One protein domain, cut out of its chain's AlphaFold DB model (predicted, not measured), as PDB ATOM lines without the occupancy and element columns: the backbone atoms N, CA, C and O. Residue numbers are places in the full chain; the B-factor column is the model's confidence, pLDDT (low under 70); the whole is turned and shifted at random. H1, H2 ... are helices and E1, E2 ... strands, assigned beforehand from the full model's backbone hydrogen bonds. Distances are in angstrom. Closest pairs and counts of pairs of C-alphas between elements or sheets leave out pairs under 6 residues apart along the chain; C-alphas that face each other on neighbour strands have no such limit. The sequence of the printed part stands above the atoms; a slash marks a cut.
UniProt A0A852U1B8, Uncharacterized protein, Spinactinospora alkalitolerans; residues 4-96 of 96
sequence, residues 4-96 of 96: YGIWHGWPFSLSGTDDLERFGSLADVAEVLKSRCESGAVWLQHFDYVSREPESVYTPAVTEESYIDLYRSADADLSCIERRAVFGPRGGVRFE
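What this domain is: This is residues 4 to 96 of the 96 residues of an uncharacterized protein of Spinactinospora alkalitolerans (UniProt A0A852U1B8). A five-stranded sheet, E2 E1 E5 E6 E7, is curled like part of a barrel, with the one named helix, H1, packed on one face. A separate small sheet, the hairpin of E3 and E4, lies at the opposite side of the domain from E7, with E3 close to the edge strand E2. The printed part has 93 residues, under half of them in named elements, in the order E1 E2 H1 E3 E4 E5 E6 E7; both sheets are antiparallel and the class is mixed, helices and strands. It is compact and rounded, with a radius of gyration of the C-alphas of 12.3 A and spans of 32 by 28 by 22 A.

Where its parts are: E1, residues 4 to 8, begins at C-alpha 4 (-3.505, 6.642, 30.120) and is 13.4 A long. E2 is residues 21 to 23, and H1, residues 26 to 38, is 18.3 A long. E3, residues 43 to 47, and E4, residues 55 to 59, follow. E5, residues 67 to 71, and E6, residues 83 to 87, are each 13.3 A long. E7, residues 93 to 95, ends at C-alpha 95 (-15.664, 10.026, 24.525).

How they stand to each other: In the strongly twisted sheet, N 5 and O 21 of E1 and E2 are 2.8 A apart, N 6 and O 69 of E1 and E5 2.9 A, N 70 and O 83 of E5 and E6 2.8 A, and N 94 and O 86 of E7 and E6 2.8 A. E5 E6 E7 form a meander, each strand the antiparallel neighbour of the one before. H1 is on this sheet, two layers; its closest C-alphas to E7 are those of Ala 30 and Val 93, 5.5 A. Every O i to N i+4 pair in H1 is within hydrogen-bond range. In the hairpin E3 and E4, N 45 and O 57 are 2.9 A apart. The closest C-alphas of E2 and E3 are those of Glu 21 and Phe 47, 6.3 A.

The domain as a whole: The C-alphas of Glu 53 and Arg 90 are the two farthest apart, 35.1 A. The printed part has no cut. The links E1 to E2 and E5 to E6 are long. The mean pLDDT of the printed part is 89.0; residues 12 to 13 and residue 15 are under 70.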
ATOM      1  N   TYR A   4      -3.924   8.012  29.887       95.94
ATOM      2  CA  TYR A   4      -3.505   6.642  30.120       95.94
ATOM      3  C   TYR A   4      -4.698   5.738  29.867       95.94
ATOM      4  O   TYR A   4      -5.775   6.032  30.382       95.94
ATOM      5  N   GLY A   5      -4.544   4.719  29.026       95.31
ATOM      6  CA  GLY A   5      -5.661   3.950  28.499       95.31
ATOM      7  C   GLY A   5      -5.482   2.443  28.608       95.31
ATOM      8  O   GLY A   5      -4.392   1.935  28.362       95.31
ATOM      9  N   ILE A   6      -6.563   1.737  28.937       93.94
ATOM     10  CA  ILE A   6      -6.633   0.270  28.902       93.94
ATOM     11  C   ILE A   6      -7.557  -0.156  27.767       93.94
ATOM     12  O   ILE A   6      -8.683   0.329  27.656       93.94
ATOM     13  N   TRP A   7      -7.072  -1.068  26.927       92.44
ATOM     14  CA  TRP A   7      -7.832  -1.631  25.815       92.44
ATOM     15  C   TRP A   7      -8.777  -2.738  26.269       92.44
ATOM     16  O   TRP A   7      -8.370  -3.688  26.940       92.44
ATOM     17  N   HIS A   8     -10.015  -2.663  25.789       91.38
ATOM     18  CA  HIS A   8     -11.048  -3.663  26.008       91.38
ATOM     19  C   HIS A   8     -11.748  -4.054  24.699       91.38
ATOM     20  O   HIS A   8     -11.756  -3.305  23.719       91.38
ATOM     21  N   GLY A   9     -12.395  -5.224  24.710       86.25
ATOM     22  CA  GLY A   9     -13.143  -5.783  23.583       86.25
ATOM     23  C   GLY A   9     -12.351  -6.837  22.807       86.25
ATOM     24  O   GLY A   9     -11.406  -7.432  23.311       86.25
ATOM     25  N   TRP A  10     -12.742  -7.129  21.570       73.81
ATOM     26  CA  TRP A  10     -11.993  -8.070  20.732       73.81
ATOM     27  C   TRP A  10     -10.947  -7.319  19.894       73.81
ATOM     28  O   TRP A  10     -11.267  -6.257  19.368       73.81
ATOM     29  N   PRO A  11      -9.706  -7.809  19.732       70.25
ATOM     30  CA  PRO A  11      -9.110  -9.031  20.280       70.25
ATOM     31  C   PRO A  11      -8.460  -8.853  21.665       70.25
ATOM     32  O   PRO A  11      -7.776  -9.759  22.138       70.25
ATOM     33  N   PHE A  12      -8.622  -7.689  22.298       68.19
ATOM     34  CA  PHE A  12      -7.882  -7.299  23.495       68.19
ATOM     35  C   PHE A  12      -8.763  -7.230  24.740       68.19
ATOM     36  O   PHE A  12      -9.537  -6.296  24.925       68.19
ATOM     37  N   SER A  13      -8.558  -8.167  25.659       67.88
ATOM     38  CA  SER A  13      -8.972  -7.994  27.050       67.88
ATOM     39  C   SER A  13      -7.723  -7.801  27.896       67.88
ATOM     40  O   SER A  13      -7.333  -8.698  28.641       67.88
ATOM     41  N   LEU A  14      -7.070  -6.653  27.715       72.25
ATOM     42  CA  LEU A  14      -5.973  -6.252  28.580       72.25
ATOM     43  C   LEU A  14      -6.570  -5.827  29.922       72.25
ATOM     44  O   LEU A  14      -7.606  -5.162  29.978       72.25
ATOM     45  N   SER A  15      -5.977  -6.295  31.012       68.94
ATOM     46  CA  SER A  15      -6.570  -6.131  32.335       68.94
ATOM     47  C   SER A  15      -5.472  -5.992  33.366       68.94
ATOM     48  O   SER A  15      -4.847  -6.976  33.756       68.94
ATOM     49  N   GLY A  16      -5.277  -4.762  33.830       79.19
ATOM     50  CA  GLY A  16      -4.322  -4.441  34.879       79.19
ATOM     51  C   GLY A  16      -3.542  -3.169  34.591       79.19
ATOM     52  O   GLY A  16      -3.529  -2.648  33.478       79.19
ATOM     53  N   THR A  17      -2.868  -2.677  35.623       81.44
ATOM     54  CA  THR A  17      -2.002  -1.491  35.557       81.44
ATOM     55  C   THR A  17      -0.771  -1.705  34.675       81.44
ATOM     56  O   THR A  17      -0.164  -0.737  34.220       81.44
ATOM     57  N   ASP A  18      -0.408  -2.962  34.415       85.81
ATOM     58  CA  ASP A  18       0.733  -3.317  33.567       85.81
ATOM     59  C   ASP A  18       0.453  -3.111  32.075       85.81
ATOM     60  O   ASP A  18       1.381  -2.911  31.293       85.81
ATOM     61  N   ASP A  19      -0.825  -3.106  31.695       88.69
ATOM     62  CA  ASP A  19      -1.273  -2.938  30.313       88.69
ATOM     63  C   ASP A  19      -1.710  -1.501  29.990       88.69
ATOM     64  O   ASP A  19      -2.270  -1.231  28.925       88.69
ATOM     65  N   LEU A  20      -1.475  -0.573  30.918       92.56
ATOM     66  CA  LEU A  20      -1.831   0.825  30.759       92.56
ATOM     67  C   LEU A  20      -0.935   1.470  29.689       92.56
ATOM     68  O   LEU A  20       0.279   1.581  29.868       92.56
ATOM     69  N   GLU A  21      -1.536   1.897  28.582       94.19
ATOM     70  CA  GLU A  21      -0.856   2.562  27.468       94.19
ATOM     71  C   GLU A  21      -0.929   4.084  27.622       94.19
ATOM     72  O   GLU A  21      -1.950   4.645  28.023       94.19
ATOM     73  N   ARG A  22       0.157   4.778  27.293       96.00
ATOM     74  CA  ARG A  22       0.230   6.234  27.323       96.00
ATOM     75  C   ARG A  22      -0.158   6.837  25.973       96.00
ATOM     76  O   ARG A  22       0.363   6.476  24.928       96.00
ATOM     77  N   PHE A  23      -0.988   7.873  26.025       96.38
ATOM     78  CA  PHE A  23      -1.389   8.688  24.881       96.38
ATOM     79  C   PHE A  23      -1.035  10.158  25.128       96.38
ATOM     80  O   PHE A  23      -1.183  10.677  26.240       96.38
ATOM     81  N   GLY A  24      -0.579  10.873  24.099       95.69
ATOM     82  CA  GLY A  24      -0.239  12.296  24.205       95.69
ATOM     83  C   GLY A  24      -1.469  13.203  24.310       95.69
ATOM     84  O   GLY A  24      -1.412  14.274  24.933       95.69
ATOM     85  N   SER A  25      -2.594  12.769  23.734       96.00
ATOM     86  CA  SER A  25      -3.858  13.500  23.704       96.00
ATOM     87  C   SER A  25      -5.071  12.588  23.458       96.00
ATOM     88  O   SER A  25      -4.927  11.437  23.063       96.00
ATOM     89  N   LEU A  26      -6.290  13.119  23.635       95.69
ATOM     90  CA  LEU A  26      -7.511  12.415  23.206       95.69
ATOM     91  C   LEU A  26      -7.582  12.243  21.680       95.69
ATOM     92  O   LEU A  26      -8.232  11.317  21.210       95.69
ATOM     93  N   ALA A  27      -6.945  13.124  20.900       95.44
ATOM     94  CA  ALA A  27      -6.912  12.971  19.449       95.44
ATOM     95  C   ALA A  27      -6.109  11.721  19.062       95.44
ATOM     96  O   ALA A  27      -6.576  10.949  18.232       95.44
ATOM     97  N   ASP A  28      -4.990  11.476  19.746       95.25
ATOM     98  CA  ASP A  28      -4.152  10.288  19.555       95.25
ATOM     99  C   ASP A  28      -4.951   9.018  19.879       95.25
ATOM    100  O   ASP A  28      -4.957   8.072  19.101       95.25
ATOM    101  N   VAL A  29      -5.705   9.021  20.988       95.62
ATOM    102  CA  VAL A  29      -6.596   7.906  21.362       95.62
ATOM    103  C   VAL A  29      -7.602   7.611  20.244       95.62
ATOM    104  O   VAL A  29      -7.777   6.460  19.846       95.62
ATOM    105  N   ALA A  30      -8.258   8.650  19.718       95.12
ATOM    106  CA  ALA A  30      -9.232   8.495  18.643       95.12
ATOM    107  C   ALA A  30      -8.595   7.979  17.346       95.12
ATOM    108  O   ALA A  30      -9.170   7.117  16.680       95.12
ATOM    109  N   GLU A  31      -7.424   8.500  16.988       93.50
ATOM    110  CA  GLU A  31      -6.678   8.082  15.806       93.50
ATOM    111  C   GLU A  31      -6.263   6.616  15.901       93.50
ATOM    112  O   GLU A  31      -6.506   5.858  14.964       93.50
ATOM    113  N   VAL A  32      -5.709   6.191  17.040       92.94
ATOM    114  CA  VAL A  32      -5.247   4.814  17.239       92.94
ATOM    115  C   VAL A  32      -6.420   3.834  17.211       92.94
ATOM    116  O   VAL A  32      -6.356   2.835  16.493       92.94
ATOM    117  N   LEU A  33      -7.514   4.123  17.927       91.81
ATOM    118  CA  LEU A  33      -8.712   3.277  17.922       91.81
ATOM    119  C   LEU A  33      -9.267   3.124  16.498       91.81
ATOM    120  O   LEU A  33      -9.469   2.006  16.019       91.81
ATOM    121  N   LYS A  34      -9.422   4.238  15.776       91.56
ATOM    122  CA  LYS A  34      -9.922   4.244  14.398       91.56
ATOM    123  C   LYS A  34      -8.986   3.518  13.428       91.56
ATOM    124  O   LYS A  34      -9.440   2.655  12.682       91.56
ATOM    125  N   SER A  35      -7.691   3.825  13.464       89.69
ATOM    126  CA  SER A  35      -6.677   3.236  12.583       89.69
ATOM    127  C   SER A  35      -6.629   1.714  12.718       89.69
ATOM    128  O   SER A  35      -6.618   0.991  11.717       89.69
ATOM    129  N   ARG A  36      -6.679   1.208  13.956       89.00
ATOM    130  CA  ARG A  36      -6.666  -0.234  14.223       89.00
ATOM    131  C   ARG A  36      -7.938  -0.933  13.737       89.00
ATOM    132  O   ARG A  36      -7.848  -2.103  13.377       89.00
ATOM    133  N   CYS A  37      -9.085  -0.250  13.705       88.25
ATOM    134  CA  CYS A  37     -10.333  -0.796  13.163       88.25
ATOM    135  C   CYS A  37     -10.336  -0.789  11.631       88.25
ATOM    136  O   CYS A  37     -10.655  -1.795  11.002       88.25
ATOM    137  N   GLU A  38      -9.942   0.330  11.018       87.44
ATOM    138  CA  GLU A  38      -9.942   0.496   9.557       87.44
ATOM    139  C   GLU A  38      -8.912  -0.395   8.854       87.44
ATOM    140  O   GLU A  38      -9.115  -0.760   7.698       87.44
ATOM    141  N   SER A  39      -7.836  -0.790   9.545       84.38
ATOM    142  CA  SER A  39      -6.858  -1.744   9.014       84.38
ATOM    143  C   SER A  39      -7.507  -3.059   8.560       84.38
ATOM    144  O   SER A  39      -7.081  -3.633   7.558       84.38
ATOM    145  N   GLY A  40      -8.528  -3.546   9.281       78.06
ATOM    146  CA  GLY A  40      -9.272  -4.767   8.944       78.06
ATOM    147  C   GLY A  40      -8.448  -6.066   8.895       78.06
ATOM    148  O   GLY A  40      -8.985  -7.116   8.545       78.06
ATOM    149  N   ALA A  41      -7.157  -6.021   9.237       81.75
ATOM    150  CA  ALA A  41      -6.212  -7.129   9.148       81.75
ATOM    151  C   ALA A  41      -5.317  -7.208  10.395       81.75
ATOM    152  O   ALA A  41      -5.294  -6.305  11.229       81.75
ATOM    153  N   VAL A  42      -4.563  -8.303  10.522       84.06
ATOM    154  CA  VAL A  42      -3.471  -8.390  11.502       84.06
ATOM    155  C   VAL A  42      -2.331  -7.486  11.043       84.06
ATOM    156  O   VAL A  42      -1.855  -7.621   9.915       84.06
ATOM    157  N   TRP A  43      -1.871  -6.589  11.910       85.88
ATOM    158  CA  TRP A  43      -0.780  -5.667  11.598       85.88
ATOM    159  C   TRP A  43       0.044  -5.326  12.840       85.88
ATOM    160  O   TRP A  43      -0.373  -5.599  13.965       85.88
ATOM    161  N   LEU A  44       1.247  -4.792  12.618       89.44
ATOM    162  CA  LEU A  44       2.174  -4.443  13.688       89.44
ATOM    163  C   LEU A  44       1.688  -3.175  14.398       89.44
ATOM    164  O   LEU A  44       1.658  -2.107  13.791       89.44
ATOM    165  N   GLN A  45       1.340  -3.300  15.674       88.31
ATOM    166  CA  GLN A  45       0.929  -2.197  16.535       88.31
ATOM    167  C   GLN A  45       2.025  -1.904  17.553       88.31
ATOM    168  O   GLN A  45       2.629  -2.827  18.092       88.31
ATOM    169  N   HIS A  46       2.268  -0.620  17.804       90.81
ATOM    170  CA  HIS A  46       3.165  -0.163  18.857       90.81
ATOM    171  C   HIS A  46       2.347   0.234  20.087       90.81
ATOM    172  O   HIS A  46       1.345   0.936  19.942       90.81
ATOM    173  N   PHE A  47       2.784  -0.216  21.259       91.62
ATOM    174  CA  PHE A  47       2.184   0.082  22.554       91.62
ATOM    175  C   PHE A  47       3.229   0.763  23.440       91.62
ATOM    176  O   PHE A  47       4.272   0.176  23.734       91.62
ATOM    177  N   ASP A  48       2.939   1.990  23.869       94.38
ATOM    178  CA  ASP A  48       3.763   2.741  24.825       94.38
ATOM    179  C   ASP A  48       3.261   2.477  26.249       94.38
ATOM    180  O   ASP A  48       2.476   3.246  26.810       94.38
ATOM    181  N   TYR A  49       3.631   1.323  26.803       93.44
ATOM    182  CA  TYR A  49       3.196   0.935  28.139       93.44
ATOM    183  C   TYR A  49       3.857   1.781  29.231       93.44
ATOM    184  O   TYR A  49       5.026   2.149  29.154       93.44
ATOM    185  N   VAL A  50       3.105   2.048  30.297       92.00
ATOM    186  CA  VAL A  50       3.583   2.819  31.451       92.00
ATOM    187  C   VAL A  50       4.484   1.986  32.362       92.00
ATOM    188  O   VAL A  50       5.533   2.460  32.800       92.00
ATOM    189  N   SER A  51       4.069   0.755  32.665       89.81
ATOM    190  CA  SER A  51       4.678  -0.081  33.716       89.81
ATOM    191  C   SER A  51       5.612  -1.168  33.168       89.81
ATOM    192  O   SER A  51       6.178  -1.946  33.934       89.81
ATOM    193  N   ARG A  52       5.787  -1.233  31.844       89.44
ATOM    194  CA  ARG A  52       6.686  -2.171  31.157       89.44
ATOM    195  C   ARG A  52       7.313  -1.515  29.937       89.44
ATOM    196  O   ARG A  52       6.923  -0.421  29.543       89.44
ATOM    197  N   GLU A  53       8.297  -2.185  29.350       90.19
ATOM    198  CA  GLU A  53       8.949  -1.680  28.146       90.19
ATOM    199  C   GLU A  53       7.941  -1.542  26.989       90.19
ATOM    200  O   GLU A  53       7.082  -2.419  26.823       90.19
ATOM    201  N   PRO A  54       8.041  -0.467  26.184       91.81
ATOM    202  CA  PRO A  54       7.256  -0.333  24.968       91.81
ATOM    203  C   PRO A  54       7.456  -1.536  24.051       91.81
ATOM    204  O   PRO A  54       8.575  -2.022  23.870       91.81
ATOM    205  N   GLU A  55       6.377  -1.995  23.431       92.38
ATOM    206  CA  GLU A  55       6.393  -3.209  22.619       92.38
ATOM    207  C   GLU A  55       5.780  -2.963  21.244       92.38
ATOM    208  O   GLU A  55       4.920  -2.100  21.062       92.38
ATOM    209  N   SER A  56       6.216  -3.750  20.263       92.31
ATOM    210  CA  SER A  56       5.595  -3.812  18.945       92.31
ATOM    211  C   SER A  56       5.110  -5.234  18.682       92.31
ATOM    212  O   SER A  56       5.923  -6.143  18.509       92.31
ATOM    213  N   VAL A  57       3.793  -5.428  18.639       88.12
ATOM    214  CA  VAL A  57       3.152  -6.749  18.540       88.12
ATOM    215  C   VAL A  57       2.247  -6.800  17.317       88.12
ATOM    216  O   VAL A  57       1.549  -5.838  17.001       88.12
ATOM    217  N   TYR A  58       2.247  -7.932  16.609       87.62
ATOM    218  CA  TYR A  58       1.245  -8.190  15.579       87.62
ATOM    219  C   TYR A  58      -0.073  -8.572  16.226       87.62
ATOM    220  O   TYR A  58      -0.171  -9.597  16.899       87.62
ATOM    221  N   THR A  59      -1.098  -7.775  15.975       84.81
ATOM    222  CA  THR A  59      -2.402  -7.973  16.594       84.81
ATOM    223  C   THR A  59      -3.509  -7.868  15.552       84.81
ATOM    224  O   THR A  59      -3.355  -7.129  14.573       84.81
ATOM    225  N   PRO A  60      -4.636  -8.578  15.731       85.88
ATOM    226  CA  PRO A  60      -5.798  -8.397  14.872       85.88
ATOM    227  C   PRO A  60      -6.305  -6.952  14.907       85.88
ATOM    228  O   PRO A  60      -6.082  -6.219  15.875       85.88
ATOM    229  N   ALA A  61      -7.018  -6.564  13.852       87.06
ATOM    230  CA  ALA A  61      -7.812  -5.348  13.864       87.06
ATOM    231  C   ALA A  61      -8.828  -5.389  15.016       87.06
ATOM    232  O   ALA A  61      -9.385  -6.442  15.336       87.06
ATOM    233  N   VAL A  62      -9.047  -4.228  15.626       89.19
ATOM    234  CA  VAL A  62     -10.099  -4.042  16.631       89.19
ATOM    235  C   VAL A  62     -11.457  -3.944  15.939       89.19
ATOM    236  O   VAL A  62     -11.527  -3.663  14.742       89.19
ATOM    237  N   THR A  63     -12.537  -4.195  16.670       88.69
ATOM    238  CA  THR A  63     -13.904  -4.117  16.140       88.69
ATOM    239  C   THR A  63     -14.630  -2.896  16.695       88.69
ATOM    240  O   THR A  63     -14.126  -2.202  17.576       88.69
ATOM    241  N   GLU A  64     -15.848  -2.636  16.214       89.19
ATOM    242  CA  GLU A  64     -16.704  -1.575  16.768       89.19
ATOM    243  C   GLU A  64     -17.079  -1.809  18.248       89.19
ATOM    244  O   GLU A  64     -17.506  -0.878  18.928       89.19
ATOM    245  N   GLU A  65     -16.897  -3.032  18.758       89.56
ATOM    246  CA  GLU A  65     -17.103  -3.388  20.168       89.56
ATOM    247  C   GLU A  65     -15.882  -3.076  21.045       89.56
ATOM    248  O   GLU A  65     -15.958  -3.184  22.271       89.56
ATOM    249  N   SER A  66     -14.749  -2.716  20.441       91.44
ATOM    250  CA  SER A  66     -13.538  -2.356  21.165       91.44
ATOM    251  C   SER A  66     -13.612  -0.932  21.696       91.44
ATOM    252  O   SER A  66     -14.135  -0.023  21.049       91.44
ATOM    253  N   TYR A  67     -13.044  -0.728  22.877       94.38
ATOM    254  CA  TYR A  67     -13.021   0.568  23.541       94.38
ATOM    255  C   TYR A  67     -11.765   0.728  24.390       94.38
ATOM    256  O   TYR A  67     -11.032  -0.232  24.635       94.38
ATOM    257  N   ILE A  68     -11.515   1.963  24.824       95.19
ATOM    258  CA  ILE A  68     -10.384   2.302  25.687       95.19
ATOM    259  C   ILE A  68     -10.913   3.039  26.915       95.19
ATOM    260  O   ILE A  68     -11.510   4.108  26.774       95.19
ATOM    261  N   ASP A  69     -10.686   2.483  28.102       95.81
ATOM    262  CA  ASP A  69     -10.945   3.173  29.368       95.81
ATOM    263  C   ASP A  69      -9.774   4.092  29.691       95.81
ATOM    264  O   ASP A  69      -8.625   3.665  29.627       95.81
ATOM    265  N   LEU A  70     -10.059   5.362  29.980       96.81
ATOM    266  CA  LEU A  70      -9.076   6.437  30.065       96.81
ATOM    267  C   LEU A  70      -8.997   7.045  31.464       96.81
ATOM    268  O   LEU A  70     -10.013   7.323  32.108       96.81
ATOM    269  N   TYR A  71      -7.768   7.373  31.849       95.56
ATOM    270  CA  TYR A  71      -7.392   7.915  33.147       95.56
ATOM    271  C   TYR A  71      -6.412   9.088  32.988       95.56
ATOM    272  O   TYR A  71      -5.666   9.184  32.005       95.56
ATOM    273  N   ARG A  72      -6.383  10.002  33.963       93.44
ATOM    274  CA  ARG A  72      -5.469  11.164  33.994       93.44
ATOM    275  C   ARG A  72      -4.114  10.867  34.619       93.44
ATOM    276  O   ARG A  72      -3.218  11.705  34.512       93.44
ATOM    277  N   SER A  73      -3.976   9.720  35.277       92.38
ATOM    278  CA  SER A  73      -2.761   9.310  35.977       92.38
ATOM    279  C   SER A  73      -2.342   7.897  35.588       92.38
ATOM    280  O   SER A  73      -3.190   7.049  35.323       92.38
ATOM    281  N   ALA A  74      -1.031   7.669  35.608       90.81
ATOM    282  CA  ALA A  74      -0.407   6.355  35.499       90.81
ATOM    283  C   ALA A  74      -0.766   5.441  36.688       90.81
ATOM    284  O   ALA A  74      -0.929   4.241  36.516       90.81
ATOM    285  N   ASP A  75      -0.952   6.030  37.873       89.00
ATOM    286  CA  ASP A  75      -1.276   5.320  39.119       89.00
ATOM    287  C   ASP A  75      -2.781   5.375  39.443       89.00
ATOM    288  O   ASP A  75      -3.182   5.379  40.609       89.00
ATOM    289  N   ALA A  76      -3.632   5.550  38.427       84.38
ATOM    290  CA  ALA A  76      -5.067   5.706  38.634       84.38
ATOM    291  C   ALA A  76      -5.711   4.425  39.188       84.38
ATOM    292  O   ALA A  76      -5.368   3.310  38.800       84.38
ATOM    293  N   ASP A  77      -6.704   4.599  40.063       89.25
ATOM    294  CA  ASP A  77      -7.598   3.513  40.455       89.25
ATOM    295  C   ASP A  77      -8.439   3.104  39.240       89.25
ATOM    296  O   ASP A  77      -9.318   3.850  38.800       89.25
ATOM    297  N   LEU A  78      -8.171   1.911  38.703       88.81
ATOM    298  CA  LEU A  78      -8.815   1.414  37.488       88.81
ATOM    299  C   LEU A  78     -10.331   1.218  37.638       88.81
ATOM    300  O   LEU A  78     -11.030   1.144  36.628       88.81
ATOM    301  N   SER A  79     -10.853   1.179  38.870       88.31
ATOM    302  CA  SER A  79     -12.298   1.154  39.125       88.31
ATOM    303  C   SER A  79     -12.984   2.505  38.879       88.31
ATOM    304  O   SER A  79     -14.203   2.556  38.711       88.31
ATOM    305  N   CYS A  80     -12.214   3.595  38.816       89.62
ATOM    306  CA  CYS A  80     -12.698   4.951  38.598       89.62
ATOM    307  C   CYS A  80     -12.388   5.406  37.167       89.62
ATOM    308  O   CYS A  80     -11.440   6.152  36.916       89.62
ATOM    309  N   ILE A  81     -13.186   4.929  36.212       94.19
ATOM    310  CA  ILE A  81     -13.055   5.310  34.802       94.19
ATOM    311  C   ILE A  81     -13.412   6.791  34.652       94.19
ATOM    312  O   ILE A  81     -14.527   7.202  34.976       94.19
ATOM    313  N   GLU A  82     -12.477   7.597  34.145       95.31
ATOM    314  CA  GLU A  82     -12.720   9.030  33.946       95.31
ATOM    315  C   GLU A  82     -13.370   9.331  32.601       95.31
ATOM    316  O   GLU A  82     -14.168  10.264  32.500       95.31
ATOM    317  N   ARG A  83     -12.979   8.583  31.564       96.25
ATOM    318  CA  ARG A  83     -13.595   8.620  30.236       96.25
ATOM    319  C   ARG A  83     -13.518   7.266  29.565       96.25
ATOM    320  O   ARG A  83     -12.598   6.500  29.834       96.25
ATOM    321  N   ARG A  84     -14.397   7.036  28.599       96.06
ATOM    322  CA  ARG A  84     -14.313   5.882  27.701       96.06
ATOM    323  C   ARG A  84     -14.296   6.320  26.245       96.06
ATOM    324  O   ARG A  84     -15.195   7.027  25.800       96.06
ATOM    325  N   ALA A  85     -13.284   5.900  25.493       96.38
ATOM    326  CA  ALA A  85     -13.255   6.053  24.043       96.38
ATOM    327  C   ALA A  85     -13.964   4.866  23.384       96.38
ATOM    328  O   ALA A  85     -13.507   3.733  23.513       96.38
ATOM    329  N   VAL A  86     -15.058   5.125  22.670       94.81
ATOM    330  CA  VAL A  86     -15.868   4.113  21.971       94.81
ATOM    331  C   VAL A  86     -16.070   4.486  20.508       94.81
ATOM    332  O   VAL A  86     -15.991   5.663  20.136       94.81
ATOM    333  N   PHE A  87     -16.415   3.512  19.669       90.50
ATOM    334  CA  PHE A  87     -16.938   3.811  18.340       90.50
ATOM    335  C   PHE A  87     -18.342   4.411  18.430       90.50
ATOM    336  O   PHE A  87     -19.264   3.874  19.038       90.50
ATOM    337  N   GLY A  88     -18.504   5.569  17.806       83.12
ATOM    338  CA  GLY A  88     -19.779   6.219  17.585       83.12
ATOM    339  C   GLY A  88     -20.384   5.875  16.218       83.12
ATOM    340  O   GLY A  88     -19.724   5.330  15.333       83.12
ATOM    341  N   PRO A  89     -21.644   6.280  15.985       70.62
ATOM    342  CA  PRO A  89     -22.314   6.156  14.701       70.62
ATOM    343  C   PRO A  89     -21.480   6.776  13.578       70.62
ATOM    344  O   PRO A  89     -20.976   7.893  13.727       70.62
ATOM    345  N   ARG A  90     -21.429   6.093  12.429       71.38
ATOM    346  CA  ARG A  90     -20.681   6.497  11.221       71.38
ATOM    347  C   ARG A  90     -19.149   6.409  11.352       71.38
ATOM    348  O   ARG A  90     -18.454   7.104  10.617       71.38
ATOM    349  N   GLY A  91     -18.629   5.581  12.262       72.00
ATOM    350  CA  GLY A  91     -17.195   5.258  12.344       72.00
ATOM    351  C   GLY A  91     -16.312   6.351  12.962       72.00
ATOM    352  O   GLY A  91     -15.096   6.335  12.794       72.00
ATOM    353  N   GLY A  92     -16.906   7.332  13.651       86.50
ATOM    354  CA  GLY A  92     -16.162   8.324  14.435       86.50
ATOM    355  C   GLY A  92     -15.981   7.867  15.882       86.50
ATOM    356  O   GLY A  92     -16.857   7.196  16.408       86.50
ATOM    357  N   VAL A  93     -14.898   8.264  16.550       93.12
ATOM    358  CA  VAL A  93     -14.697   7.972  17.982       93.12
ATOM    359  C   VAL A  93     -15.466   8.975  18.848       93.12
ATOM    360  O   VAL A  93     -15.497  10.173  18.554       93.12
ATOM    361  N   ARG A  94     -16.095   8.487  19.918       94.62
ATOM    362  CA  ARG A  94     -16.759   9.279  20.961       94.62
ATOM    363  C   ARG A  94     -16.065   9.070  22.296       94.62
ATOM    364  O   ARG A  94     -15.499   8.011  22.534       94.62
ATOM    365  N   PHE A  95     -16.146  10.084  23.151       94.94
ATOM    366  CA  PHE A  95     -15.664  10.026  24.525       94.94
ATOM    367  C   PHE A  95     -16.863  10.171  25.456       94.94
ATOM    368  O   PHE A  95     -17.508  11.223  25.438       94.94
ATOM    369  N   GLU A  96     -17.157   9.110  26.196       94.12
ATOM    370  CA  GLU A  96     -18.182   9.054  27.246       94.12
ATOM    371  C   GLU A  96     -17.585   9.403  28.608       94.12
ATOM    372  O   GLU A  96     -16.387   9.085  28.818       94.12
TER     373      GLU A  96